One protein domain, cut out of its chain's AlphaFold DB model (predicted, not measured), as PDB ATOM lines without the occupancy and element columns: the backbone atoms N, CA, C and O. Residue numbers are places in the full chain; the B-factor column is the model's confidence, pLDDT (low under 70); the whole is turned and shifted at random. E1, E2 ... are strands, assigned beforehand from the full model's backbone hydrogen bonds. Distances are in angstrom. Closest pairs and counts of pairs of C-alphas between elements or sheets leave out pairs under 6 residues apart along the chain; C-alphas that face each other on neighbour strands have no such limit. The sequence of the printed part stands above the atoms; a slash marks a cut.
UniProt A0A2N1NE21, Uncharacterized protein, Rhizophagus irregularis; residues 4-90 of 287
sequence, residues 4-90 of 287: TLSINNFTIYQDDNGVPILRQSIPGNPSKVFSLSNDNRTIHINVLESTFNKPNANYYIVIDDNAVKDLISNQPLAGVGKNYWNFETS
ATOM      1  N   THR A   4     -48.606  41.133  20.709       93.88
ATOM      2  CA  THR A   4     -48.505  42.368  21.491       93.88
ATOM      3  C   THR A   4     -47.063  42.630  21.912       93.88
ATOM      4  O   THR A   4     -46.234  41.717  21.938       93.88
ATOM      5  N   LEU A   5     -46.755  43.881  22.242       93.38
ATOM      6  CA  LEU A   5     -45.436  44.293  22.716       93.38
ATOM      7  C   LEU A   5     -45.197  43.830  24.155       93.38
ATOM      8  O   LEU A   5     -46.118  43.759  24.972       93.38
ATOM      9  N   SER A   6     -43.938  43.557  24.480       92.88
ATOM     10  CA  SER A   6     -43.495  43.258  25.839       92.88
ATOM     11  C   SER A   6     -42.265  44.093  26.207       92.88
ATOM     12  O   SER A   6     -42.260  45.280  25.928       92.88
ATOM     13  N   ILE A   7     -41.278  43.550  26.926       89.12
ATOM     14  CA  ILE A   7     -40.374  44.369  27.756       89.12
ATOM     15  C   ILE A   7     -39.007  44.625  27.119       89.12
ATOM     16  O   ILE A   7     -38.341  45.576  27.514       89.12
ATOM     17  N   ASN A   8     -38.593  43.796  26.159       94.38
ATOM     18  CA  ASN A   8     -37.263  43.886  25.560       94.38
ATOM     19  C   ASN A   8     -37.263  44.730  24.274       94.38
ATOM     20  O   ASN A   8     -38.312  45.220  23.845       94.38
ATOM     21  N   ASN A   9     -36.083  44.951  23.692       95.12
ATOM     22  CA  ASN A   9     -35.867  46.033  22.743       95.12
ATOM     23  C   ASN A   9     -35.922  45.584  21.278       95.12
ATOM     24  O   ASN A   9     -35.674  44.435  20.913       95.12
ATOM     25  N   PHE A  10     -36.194  46.569  20.430       95.88
ATOM     26  CA  PHE A  10     -35.961  46.544  18.997       95.88
ATOM     27  C   PHE A  10     -34.766  47.452  18.731       95.88
ATOM     28  O   PHE A  10     -34.789  48.634  19.081       95.88
ATOM     29  N   THR A  11     -33.712  46.910  18.139       96.06
ATOM     30  CA  THR A  11     -32.447  47.621  17.955       96.06
ATOM     31  C   THR A  11     -32.020  47.599  16.499       96.06
ATOM     32  O   THR A  11     -32.126  46.585  15.812       96.06
ATOM     33  N   ILE A  12     -31.553  48.745  16.020       96.50
ATOM     34  CA  ILE A  12     -31.115  48.949  14.642       96.50
ATOM     35  C   ILE A  12     -29.628  49.258  14.677       96.50
ATOM     36  O   ILE A  12     -29.200  50.185  15.367       96.50
ATOM     37  N   TYR A  13     -28.849  48.499  13.917       96.19
ATOM     38  CA  TYR A  13     -27.404  48.657  13.819       96.19
ATOM     39  C   TYR A  13     -26.993  48.985  12.392       96.19
ATOM     40  O   TYR A  13     -27.585  48.481  11.443       96.19
ATOM     41  N   GLN A  14     -25.939  49.785  12.261       95.06
ATOM     42  CA  GLN A  14     -25.193  49.975  11.020       95.06
ATOM     43  C   GLN A  14     -23.956  49.067  11.021       95.06
ATOM     44  O   GLN A  14     -23.206  49.067  12.002       95.06
ATOM     45  N   ASP A  15     -23.721  48.337   9.930       91.44
ATOM     46  CA  ASP A  15     -22.624  47.375   9.765       91.44
ATOM     47  C   ASP A  15     -21.763  47.717   8.535       91.44
ATOM     48  O   ASP A  15     -22.099  47.376   7.404       91.44
ATOM     49  N   ASP A  16     -20.632  48.398   8.753       79.88
ATOM     50  CA  ASP A  16     -19.690  48.783   7.690       79.88
ATOM     51  C   ASP A  16     -18.326  48.093   7.856       79.88
ATOM     52  O   ASP A  16     -17.286  48.751   7.924       79.88
ATOM     53  N   ASN A  17     -18.320  46.758   7.943       71.44
ATOM     54  CA  ASN A  17     -17.106  45.926   8.034       71.44
ATOM     55  C   ASN A  17     -16.235  46.186   9.284       71.44
ATOM     56  O   ASN A  17     -15.033  45.915   9.283       71.44
ATOM     57  N   GLY A  18     -16.835  46.706  10.358       81.38
ATOM     58  CA  GLY A  18     -16.164  47.043  11.617       81.38
ATOM     59  C   GLY A  18     -17.026  46.725  12.838       81.38
ATOM     60  O   GLY A  18     -17.869  45.833  12.802       81.38
ATOM     61  N   VAL A  19     -16.819  47.458  13.937       87.56
ATOM     62  CA  VAL A  19     -17.716  47.373  15.101       87.56
ATOM     63  C   VAL A  19     -19.064  47.995  14.714       87.56
ATOM     64  O   VAL A  19     -19.073  49.171  14.337       87.56
ATOM     65  N   PRO A  20     -20.187  47.254  14.804       92.38
ATOM     66  CA  PRO A  20     -21.492  47.796  14.461       92.38
ATOM     67  C   PRO A  20     -21.841  49.005  15.326       92.38
ATOM     68  O   PRO A  20     -21.627  49.001  16.540       92.38
ATOM     69  N   ILE A  21     -22.400  50.037  14.703       93.56
ATOM     70  CA  ILE A  21     -22.845  51.243  15.404       93.56
ATOM     71  C   ILE A  21     -24.332  51.083  15.696       93.56
ATOM     72  O   ILE A  21     -25.126  50.935  14.766       93.56
ATOM     73  N   LEU A  22     -24.718  51.125  16.971       95.25
ATOM     74  CA  LEU A  22     -26.128  51.176  17.352       95.25
ATOM     75  C   LEU A  22     -26.704  52.523  16.896       95.25
ATOM     76  O   LEU A  22     -26.164  53.576  17.233       95.25
ATOM     77  N   ARG A  23     -27.762  52.478  16.083       95.69
ATOM     78  CA  ARG A  23     -28.392  53.642  15.441       95.69
ATOM     79  C   ARG A  23     -29.702  54.033  16.095       95.69
ATOM     80  O   ARG A  23     -29.958  55.220  16.248       95.69
ATOM     81  N   GLN A  24     -30.489  53.047  16.507       95.62
ATOM     82  CA  GLN A  24     -31.680  53.285  17.308       95.62
ATOM     83  C   GLN A  24     -31.952  52.090  18.226       95.62
ATOM     84  O   GLN A  24     -31.764  50.945  17.818       95.62
ATOM     85  N   SER A  25     -32.402  52.348  19.453       95.00
ATOM     86  CA  SER A  25     -32.866  51.321  20.388       95.00
ATOM     87  C   SER A  25     -34.210  51.738  20.953       95.00
ATOM     88  O   SER A  25     -34.324  52.788  21.583       95.00
ATOM     89  N   ILE A  26     -35.225  50.919  20.712       93.75
ATOM     90  CA  ILE A  26     -36.614  51.209  21.046       93.75
ATOM     91  C   ILE A  26     -37.100  50.132  22.023       93.75
ATOM     92  O   ILE A  26     -37.128  48.956  21.648       93.75
ATOM     93  N   PRO A  27     -37.508  50.487  23.252       91.31
ATOM     94  CA  PRO A  27     -38.079  49.518  24.179       91.31
ATOM     95  C   PRO A  27     -39.439  49.038  23.684       91.31
ATOM     96  O   PRO A  27     -40.231  49.851  23.220       91.31
ATOM     97  N   GLY A  28     -39.748  47.743  23.801       84.25
ATOM     98  CA  GLY A  28     -41.046  47.209  23.378       84.25
ATOM     99  C   GLY A  28     -42.226  47.878  24.097       84.25
ATOM    100  O   GLY A  28     -43.198  48.274  23.459       84.25
ATOM    101  N   ASN A  29     -42.136  48.064  25.415       82.12
ATOM    102  CA  ASN A  29     -43.185  48.659  26.244       82.12
ATOM    103  C   ASN A  29     -42.571  49.259  27.529       82.12
ATOM    104  O   ASN A  29     -41.822  48.553  28.209       82.12
ATOM    105  N   PRO A  30     -42.898  50.508  27.916       75.19
ATOM    106  CA  PRO A  30     -43.737  51.469  27.201       75.19
ATOM    107  C   PRO A  30     -43.010  52.103  26.019       75.19
ATOM    108  O   PRO A  30     -41.891  52.590  26.146       75.19
ATOM    109  N   SER A  31     -43.684  52.157  24.873       77.69
ATOM    110  CA  SER A  31     -43.203  52.899  23.714       77.69
ATOM    111  C   SER A  31     -44.362  53.476  22.916       77.69
ATOM    112  O   SER A  31     -45.410  52.856  22.757       77.69
ATOM    113  N   LYS A  32     -44.169  54.711  22.446       80.19
ATOM    114  CA  LYS A  32     -45.156  55.466  21.662       80.19
ATOM    115  C   LYS A  32     -44.954  55.321  20.155       80.19
ATOM    116  O   LYS A  32     -45.760  55.840  19.393       80.19
ATOM    117  N   VAL A  33     -43.876  54.662  19.727       87.06
ATOM    118  CA  VAL A  33     -43.521  54.559  18.304       87.06
ATOM    119  C   VAL A  33     -44.080  53.309  17.632       87.06
ATOM    120  O   VAL A  33     -43.927  53.151  16.423       87.06
ATOM    121  N   PHE A  34     -44.737  52.429  18.390       90.75
ATOM    122  CA  PHE A  34     -45.376  51.241  17.843       90.75
ATOM    123  C   PHE A  34     -46.869  51.440  17.621       90.75
ATOM    124  O   PHE A  34     -47.563  52.058  18.429       90.75
ATOM    125  N   SER A  35     -47.379  50.815  16.567       91.31
ATOM    126  CA  SER A  35     -48.808  50.611  16.358       91.31
ATOM    127  C   SER A  35     -49.079  49.186  15.883       91.31
ATOM    128  O   SER A  35     -48.253  48.559  15.222       91.31
ATOM    129  N   LEU A  36     -50.234  48.645  16.263       90.44
ATOM    130  CA  LEU A  36     -50.693  47.323  15.837       90.44
ATOM    131  C   LEU A  36     -51.669  47.471  14.669       90.44
ATOM    132  O   LEU A  36     -52.472  48.406  14.634       90.44
ATOM    133  N   SER A  37     -51.608  46.539  13.721       93.38
ATOM    134  CA  SER A  37     -52.628  46.403  12.680       93.38
ATOM    135  C   SER A  37     -53.988  46.026  13.278       93.38
ATOM    136  O   SER A  37     -54.068  45.461  14.365       93.38
ATOM    137  N   ASN A  38     -55.075  46.261  12.535       92.06
ATOM    138  CA  ASN A  38     -56.444  45.970  12.996       92.06
ATOM    139  C   ASN A  38     -56.680  44.496  13.379       92.06
ATOM    140  O   ASN A  38     -57.562  44.200  14.179       92.06
ATOM    141  N   ASP A  39     -55.921  43.565  12.797       92.25
ATOM    142  CA  ASP A  39     -55.985  42.133  13.102       92.25
ATOM    143  C   ASP A  39     -55.001  41.699  14.208       92.25
ATOM    144  O   ASP A  39     -54.927  40.512  14.538       92.25
ATOM    145  N   ASN A  40     -54.248  42.651  14.773       91.94
ATOM    146  CA  ASN A  40     -53.171  42.472  15.744       91.94
ATOM    147  C   ASN A  40     -52.067  41.512  15.284       91.94
ATOM    148  O   ASN A  40     -51.392  40.932  16.121       91.94
ATOM    149  N   ARG A  41     -51.872  41.277  13.981       93.25
ATOM    150  CA  ARG A  41     -50.838  40.340  13.490       93.25
ATOM    151  C   ARG A  41     -49.565  41.024  13.017       93.25
ATOM    152  O   ARG A  41     -48.561  40.345  12.829       93.25
ATOM    153  N   THR A  42     -49.606  42.339  12.833       92.81
ATOM    154  CA  THR A  42     -48.481  43.139  12.354       92.81
ATOM    155  C   THR A  42     -48.194  44.252  13.347       92.81
ATOM    156  O   THR A  42     -49.104  44.969  13.766       92.81
ATOM    157  N   ILE A  43     -46.923  44.396  13.710       91.75
ATOM    158  CA  ILE A  43     -46.424  45.523  14.495       91.75
ATOM    159  C   ILE A  43     -45.748  46.482  13.520       91.75
ATOM    160  O   ILE A  43     -44.798  46.112  12.831       91.75
ATOM    161  N   HIS A  44     -46.241  47.711  13.465       93.00
ATOM    162  CA  HIS A  44     -45.603  48.813  12.763       93.00
ATOM    163  C   HIS A  44     -44.717  49.580  13.743       93.00
ATOM    164  O   HIS A  44     -45.115  49.828  14.880       93.00
ATOM    165  N   ILE A  45     -43.522  49.957  13.294       91.81
ATOM    166  CA  ILE A  45     -42.533  50.688  14.087       91.81
ATOM    167  C   ILE A  45     -42.219  51.985  13.352       91.81
ATOM    168  O   ILE A  45     -41.803  51.941  12.193       91.81
ATOM    169  N   ASN A  46     -42.406  53.127  14.010       91.69
ATOM    170  CA  ASN A  46     -41.979  54.412  13.475       91.69
ATOM    171  C   ASN A  46     -40.528  54.690  13.890       91.69
ATOM    172  O   ASN A  46     -40.239  55.021  15.040       91.69
ATOM    173  N   VAL A  47     -39.615  54.500  12.947       93.38
ATOM    174  CA  VAL A  47     -38.168  54.686  13.115       93.38
ATOM    175  C   VAL A  47     -37.812  56.154  12.853       93.38
ATOM    176  O   VAL A  47     -38.472  56.806  12.044       93.38
ATOM    177  N   LEU A  48     -36.782  56.695  13.518       94.06
ATOM    178  CA  LEU A  48     -36.362  58.083  13.266       94.06
ATOM    179  C   LEU A  48     -35.873  58.227  11.825       94.06
ATOM    180  O   LEU A  48     -35.121  57.374  11.348       94.06
ATOM    181  N   GLU A  49     -36.214  59.334  11.162       92.62
ATOM    182  CA  GLU A  49     -35.723  59.623   9.805       92.62
ATOM    183  C   GLU A  49     -34.184  59.642   9.755       92.62
ATOM    184  O   GLU A  49     -33.583  59.238   8.762       92.62
ATOM    185  N   SER A  50     -33.545  60.025  10.864       93.56
ATOM    186  CA  SER A  50     -32.093  60.052  11.036       93.56
ATOM    187  C   SER A  50     -31.453  58.689  11.346       93.56
ATOM    188  O   SER A  50     -30.235  58.612  11.495       93.56
ATOM    189  N   THR A  51     -32.219  57.596  11.441       95.00
ATOM    190  CA  THR A  51     -31.675  56.262  11.773       95.00
ATOM    191  C   THR A  51     -30.848  55.679  10.632       95.00
ATOM    192  O   THR A  51     -29.757  55.153  10.854       95.00
ATOM    193  N   PHE A  52     -31.357  55.790   9.403       93.38
ATOM    194  CA  PHE A  52     -30.740  55.251   8.187       93.38
ATOM    195  C   PHE A  52     -30.001  56.342   7.412       93.38
ATOM    196  O   PHE A  52     -30.161  56.505   6.204       93.38
ATOM    197  N   ASN A  53     -29.212  57.143   8.122       89.62
ATOM    198  CA  ASN A  53     -28.682  58.387   7.584       89.62
ATOM    199  C   ASN A  53     -27.266  58.307   7.006       89.62
ATOM    200  O   ASN A  53     -26.733  59.320   6.550       89.62
ATOM    201  N   LYS A  54     -26.645  57.124   6.994       91.94
ATOM    202  CA  LYS A  54     -25.444  56.865   6.194       91.94
ATOM    203  C   LYS A  54     -25.837  56.317   4.816       91.94
ATOM    204  O   LYS A  54     -26.479  55.268   4.786       91.94
ATOM    205  N   PRO A  55     -25.452  56.970   3.706       90.12
ATOM    206  CA  PRO A  55     -25.612  56.440   2.347       90.12
ATOM    207  C   PRO A  55     -24.662  55.270   2.064       90.12
ATOM    208  O   PRO A  55     -23.561  55.246   2.620       90.12
ATOM    209  N   ASN A  56     -25.043  54.374   1.146       90.94
ATOM    210  CA  ASN A  56     -24.256  53.196   0.742       90.94
ATOM    211  C   ASN A  56     -23.776  52.361   1.944       90.94
ATOM    212  O   ASN A  56     -22.602  51.991   2.022       90.94
ATOM    213  N   ALA A  57     -24.654  52.155   2.925       92.38
ATOM    214  CA  ALA A  57     -24.327  51.464   4.163       92.38
ATOM    215  C   ALA A  57     -25.316  50.333   4.436       92.38
ATOM    216  O   ALA A  57     -26.502  50.431   4.110       92.38
ATOM    217  N   ASN A  58     -24.817  49.278   5.075       94.62
ATOM    218  CA  ASN A  58     -25.639  48.145   5.474       94.62
ATOM    219  C   ASN A  58     -26.162  48.343   6.889       94.62
ATOM    220  O   ASN A  58     -25.464  48.843   7.774       94.62
ATOM    221  N   TYR A  59     -27.387  47.898   7.109       95.75
ATOM    222  CA  TYR A  59     -28.029  47.913   8.410       95.75
ATOM    223  C   TYR A  59     -28.703  46.576   8.668       95.75
ATOM    224  O   TYR A  59     -29.102  45.873   7.740       95.75
ATOM    225  N   TYR A  60     -28.860  46.242   9.943       96.00
ATOM    226  CA  TYR A  60     -29.652  45.100  10.370       96.00
ATOM    227  C   TYR A  60     -30.473  45.438  11.610       96.00
ATOM    228  O   TYR A  60     -30.119  46.327  12.390       96.00
ATOM    229  N   ILE A  61     -31.568  44.703  11.791       95.94
ATOM    230  CA  ILE A  61     -32.418  44.798  12.979       95.94
ATOM    231  C   ILE A  61     -32.204  43.573  13.851       95.94
ATOM    232  O   ILE A  61     -32.154  42.448  13.356       95.94
ATOM    233  N   VAL A  62     -32.106  43.810  15.155       96.81
ATOM    234  CA  VAL A  62     -32.203  42.781  16.185       96.81
ATOM    235  C   VAL A  62     -33.451  43.056  17.005       96.81
ATOM    236  O   VAL A  62     -33.668  44.167  17.489       96.81
ATOM    237  N   ILE A  63     -34.282  42.033  17.134       96.56
ATOM    238  CA  ILE A  63     -35.443  42.038  18.018       96.56
ATOM    239  C   ILE A  63     -35.093  41.074  19.131       96.56
ATOM    240  O   ILE A  63     -34.815  39.911  18.850       96.56
ATOM    241  N   ASP A  64     -35.075  41.543  20.369       96.94
ATOM    242  CA  ASP A  64     -34.755  40.680  21.496       96.94
ATOM    243  C   ASP A  64     -35.848  39.620  21.693       96.94
ATOM    244  O   ASP A  64     -37.041  39.863  21.456       96.94
ATOM    245  N   ASP A  65     -35.462  38.448  22.199       96.31
ATOM    246  CA  ASP A  65     -36.429  37.484  22.726       96.31
ATOM    247  C   ASP A  65     -37.357  38.191  23.716       96.31
ATOM    248  O   ASP A  65     -36.909  39.043  24.481       96.31
ATOM    249  N   ASN A  66     -38.649  37.854  23.731       95.44
ATOM    250  CA  ASN A  66     -39.619  38.480  24.639       95.44
ATOM    251  C   ASN A  66     -39.782  40.014  24.451       95.44
ATOM    252  O   ASN A  66     -40.331  40.696  25.321       95.44
ATOM    253  N   ALA A  67     -39.360  40.581  23.314       94.88
ATOM    254  CA  ALA A  67     -39.800  41.914  22.881       94.88
ATOM    255  C   ALA A  67     -41.261  41.892  22.389       94.88
ATOM    256  O   ALA A  67     -41.990  42.876  22.526       94.88
ATOM    257  N   VAL A  68     -41.710  40.739  21.880       94.81
ATOM    258  CA  VAL A  68     -43.079  40.473  21.419       94.81
ATOM    259  C   VAL A  68     -43.616  39.218  22.105       94.81
ATOM    260  O   VAL A  68     -42.869  38.279  22.388       94.81
ATOM    261  N   LYS A  69     -44.922  39.196  22.373       95.19
ATOM    262  CA  LYS A  69     -45.657  38.049  22.915       95.19
ATOM    263  C   LYS A  69     -46.838  37.693  22.032       95.19
ATOM    264  O   LYS A  69     -47.405  38.566  21.372       95.19
ATOM    265  N   ASP A  70     -47.242  36.429  22.070       95.19
ATOM    266  CA  ASP A  70     -48.562  36.040  21.583       95.19
ATOM    267  C   ASP A  70     -49.639  36.672  22.472       95.19
ATOM    268  O   ASP A  70     -49.596  36.570  23.700       95.19
ATOM    269  N   LEU A  71     -50.609  37.335  21.845       93.69
ATOM    270  CA  LEU A  71     -51.633  38.095  22.561       93.69
ATOM    271  C   LEU A  71     -52.580  37.184  23.361       93.69
ATOM    272  O   LEU A  71     -53.123  37.615  24.374       93.69
ATOM    273  N   ILE A  72     -52.799  35.943  22.911       93.56
ATOM    274  CA  ILE A  72     -53.797  35.035  23.494       93.56
ATOM    275  C   ILE A  72     -53.202  34.246  24.665       93.56
ATOM    276  O   ILE A  72     -53.775  34.201  25.750       93.56
ATOM    277  N   SER A  73     -52.053  33.613  24.447       94.69
ATOM    278  CA  SER A  73     -51.372  32.769  25.434       94.69
ATOM    279  C   SER A  73     -50.449  33.549  26.370       94.69
ATOM    280  O   SER A  73     -50.001  32.996  27.374       94.69
ATOM    281  N   ASN A  74     -50.151  34.817  26.054       93.69
ATOM    282  CA  ASN A  74     -49.190  35.663  26.765       93.69
ATOM    283  C   ASN A  74     -47.766  35.066  26.808       93.69
ATOM    284  O   ASN A  74     -46.957  35.406  27.678       93.69
ATOM    285  N   GLN A  75     -47.450  34.160  25.879       96.06
ATOM    286  CA  GLN A  75     -46.140  33.528  25.800       96.06
ATOM    287  C   GLN A  75     -45.138  34.418  25.047       96.06
ATOM    288  O   GLN A  75     -45.500  35.013  24.027       96.06
ATOM    289  N   PRO A  76     -43.884  34.515  25.531       95.94
ATOM    290  CA  PRO A  76     -42.810  35.215  24.834       95.94
ATOM    291  C   PRO A  76     -42.529  34.572  23.484       95.94
ATOM    292  O   PRO A  76     -42.444  33.350  23.373       95.94
ATOM    293  N   LEU A  77     -42.353  35.410  22.468       95.31
ATOM    294  CA  LEU A  77     -41.879  34.972  21.166       95.31
ATOM    295  C   LEU A  77     -40.361  35.090  21.099       95.31
ATOM    296  O   LEU A  77     -39.764  35.977  21.720       95.31
ATOM    297  N   ALA A  78     -39.762  34.188  20.325       96.12
ATOM    298  CA  ALA A  78     -38.369  34.307  19.937       96.12
ATOM    299  C   ALA A  78     -38.173  35.585  19.115       96.12
ATOM    300  O   ALA A  78     -39.029  35.967  18.309       96.12
ATOM    301  N   GLY A  79     -37.050  36.237  19.357       95.00
ATOM    302  CA  GLY A  79     -36.637  37.441  18.676       95.00
ATOM    303  C   GLY A  79     -36.098  37.178  17.272       95.00
ATOM    304  O   GLY A  79     -36.187  36.084  16.712       95.00
ATOM    305  N   VAL A  80     -35.500  38.217  16.702       95.81
ATOM    306  CA  VAL A  80     -34.801  38.177  15.417       95.81
ATOM    307  C   VAL A  80     -33.335  38.469  15.685       95.81
ATOM    308  O   VAL A  80     -32.987  39.545  16.162       95.81
ATOM    309  N   GLY A  81     -32.476  37.495  15.387       94.50
ATOM    310  CA  GLY A  81     -31.036  37.624  15.578       94.50
ATOM    311  C   GLY A  81     -30.362  38.516  14.532       94.50
ATOM    312  O   GLY A  81     -30.956  38.917  13.529       94.50
ATOM    313  N   LYS A  82     -29.063  38.768  14.736       92.00
ATOM    314  CA  LYS A  82     -28.222  39.513  13.789       92.00
ATOM    315  C   LYS A  82     -28.313  38.914  12.374       92.00
ATOM    316  O   LYS A  82     -28.297  37.697  12.210       92.00
ATOM    317  N   ASN A  83     -28.338  39.782  11.360       84.56
ATOM    318  CA  ASN A  83     -28.287  39.461   9.924       84.56
ATOM    319  C   ASN A  83     -29.467  38.659   9.341       84.56
ATOM    320  O   ASN A  83     -29.445  38.375   8.147       84.56
ATOM    321  N   TYR A  84     -30.505  38.337  10.119       93.75
ATOM    322  CA  TYR A  84     -31.739  37.759   9.564       93.75
ATOM    323  C   TYR A  84     -32.564  38.792   8.798       93.75
ATOM    324  O   TYR A  84     -33.182  38.464   7.787       93.75
ATOM    325  N   TRP A  85     -32.560  40.038   9.275       94.25
ATOM    326  CA  TRP A  85     -33.238  41.150   8.627       94.25
ATOM    327  C   TRP A  85     -32.247  42.281   8.374       94.25
ATOM    328  O   TRP A  85     -31.790  42.929   9.319       94.25
ATOM    329  N   ASN A  86     -31.885  42.476   7.106       93.75
ATOM    330  CA  ASN A  86     -30.909  43.462   6.666       93.75
ATOM    331  C   ASN A  86     -31.443  44.338   5.526       93.75
ATOM    332  O   ASN A  86     -32.378  43.974   4.812       93.75
ATOM    333  N   PHE A  87     -30.841  45.514   5.385       91.12
ATOM    334  CA  PHE A  87     -31.140  46.469   4.322       91.12
ATOM    335  C   PHE A  87     -29.882  47.247   3.968       91.12
ATOM    336  O   PHE A  87     -28.993  47.429   4.801       91.12
ATOM    337  N   GLU A  88     -29.867  47.765   2.750       93.69
ATOM    338  CA  GLU A  88     -28.829  48.652   2.253       93.69
ATOM    339  C   GLU A  88     -29.455  50.003   1.917       93.69
ATOM    340  O   GLU A  88     -30.538  50.079   1.328       93.69
ATOM    341  N   THR A  89     -28.791  51.083   2.314       92.12
ATOM    342  CA  THR A  89     -29.175  52.427   1.888       92.12
ATOM    343  C   THR A  89     -28.567  52.740   0.530       92.12
ATOM    344  O   THR A  89     -27.382  52.521   0.288       92.12
ATOM    345  N   SER A  90     -29.366  53.332  -0.351       89.81
ATOM    346  CA  SER A  90     -28.869  53.844  -1.626       89.81
ATOM    347  C   SER A  90     -27.887  55.007  -1.431       89.81
ATOM    348  O   SER A  90     -27.833  55.655  -0.379       89.81
TER     349      SER A  90
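AT A GLANCE: This is residues 4 to 90 of the 287 residues of an uncharacterized protein of Rhizophagus irregularis (UniProt A0A2N1NE21). With little regular structure, this elongated domain has a twisted four-stranded antiparallel sheet, E2-E1-E5-E7, towards one end, and the small hairpin E3 and E4, with short E6, towards the other. Seven strands, E1 to E7 in chain order, and no named helix hold 32 of 87 printed residues: all strand. The whole is compact, radius of gyration of the C-alphas 13.7 A, spanning 41 by 22 by 20 A.

IN THESE COORDINATES: Find C-alpha 9 at (-35.867, 46.033, 22.743); E1, residues 9 to 15, runs 18.6 A from there. E2 is 21 to 27, E3 34 to 36, E4 43 to 45, E5 58 to 63, E6 68 to 70; E7, 86 to 88, ends at (-28.829, 48.652, 2.253).

HOW THE PARTS SIT: Look first at inner strands E1 and E5, antiparallel: N 11 and O 62 are 2.8 A apart. In hairpin E1 and E2, N 12 and O 24 are 2.8 A apart. Beside E5, edge strand E7 has N 87 and O 59 at 2.9 A. In hairpin E3 and E4, N 35 and O 44 are 3.0 A apart. E6 pairs with no named strand.

THE WHOLE: The farthest C-alphas, Asn 56 and Ser 73, are 42.0 A apart. Links E4 to E5 and E6 to E7 are long. The printed part has no cut; no printed residue is under 70 in pLDDT.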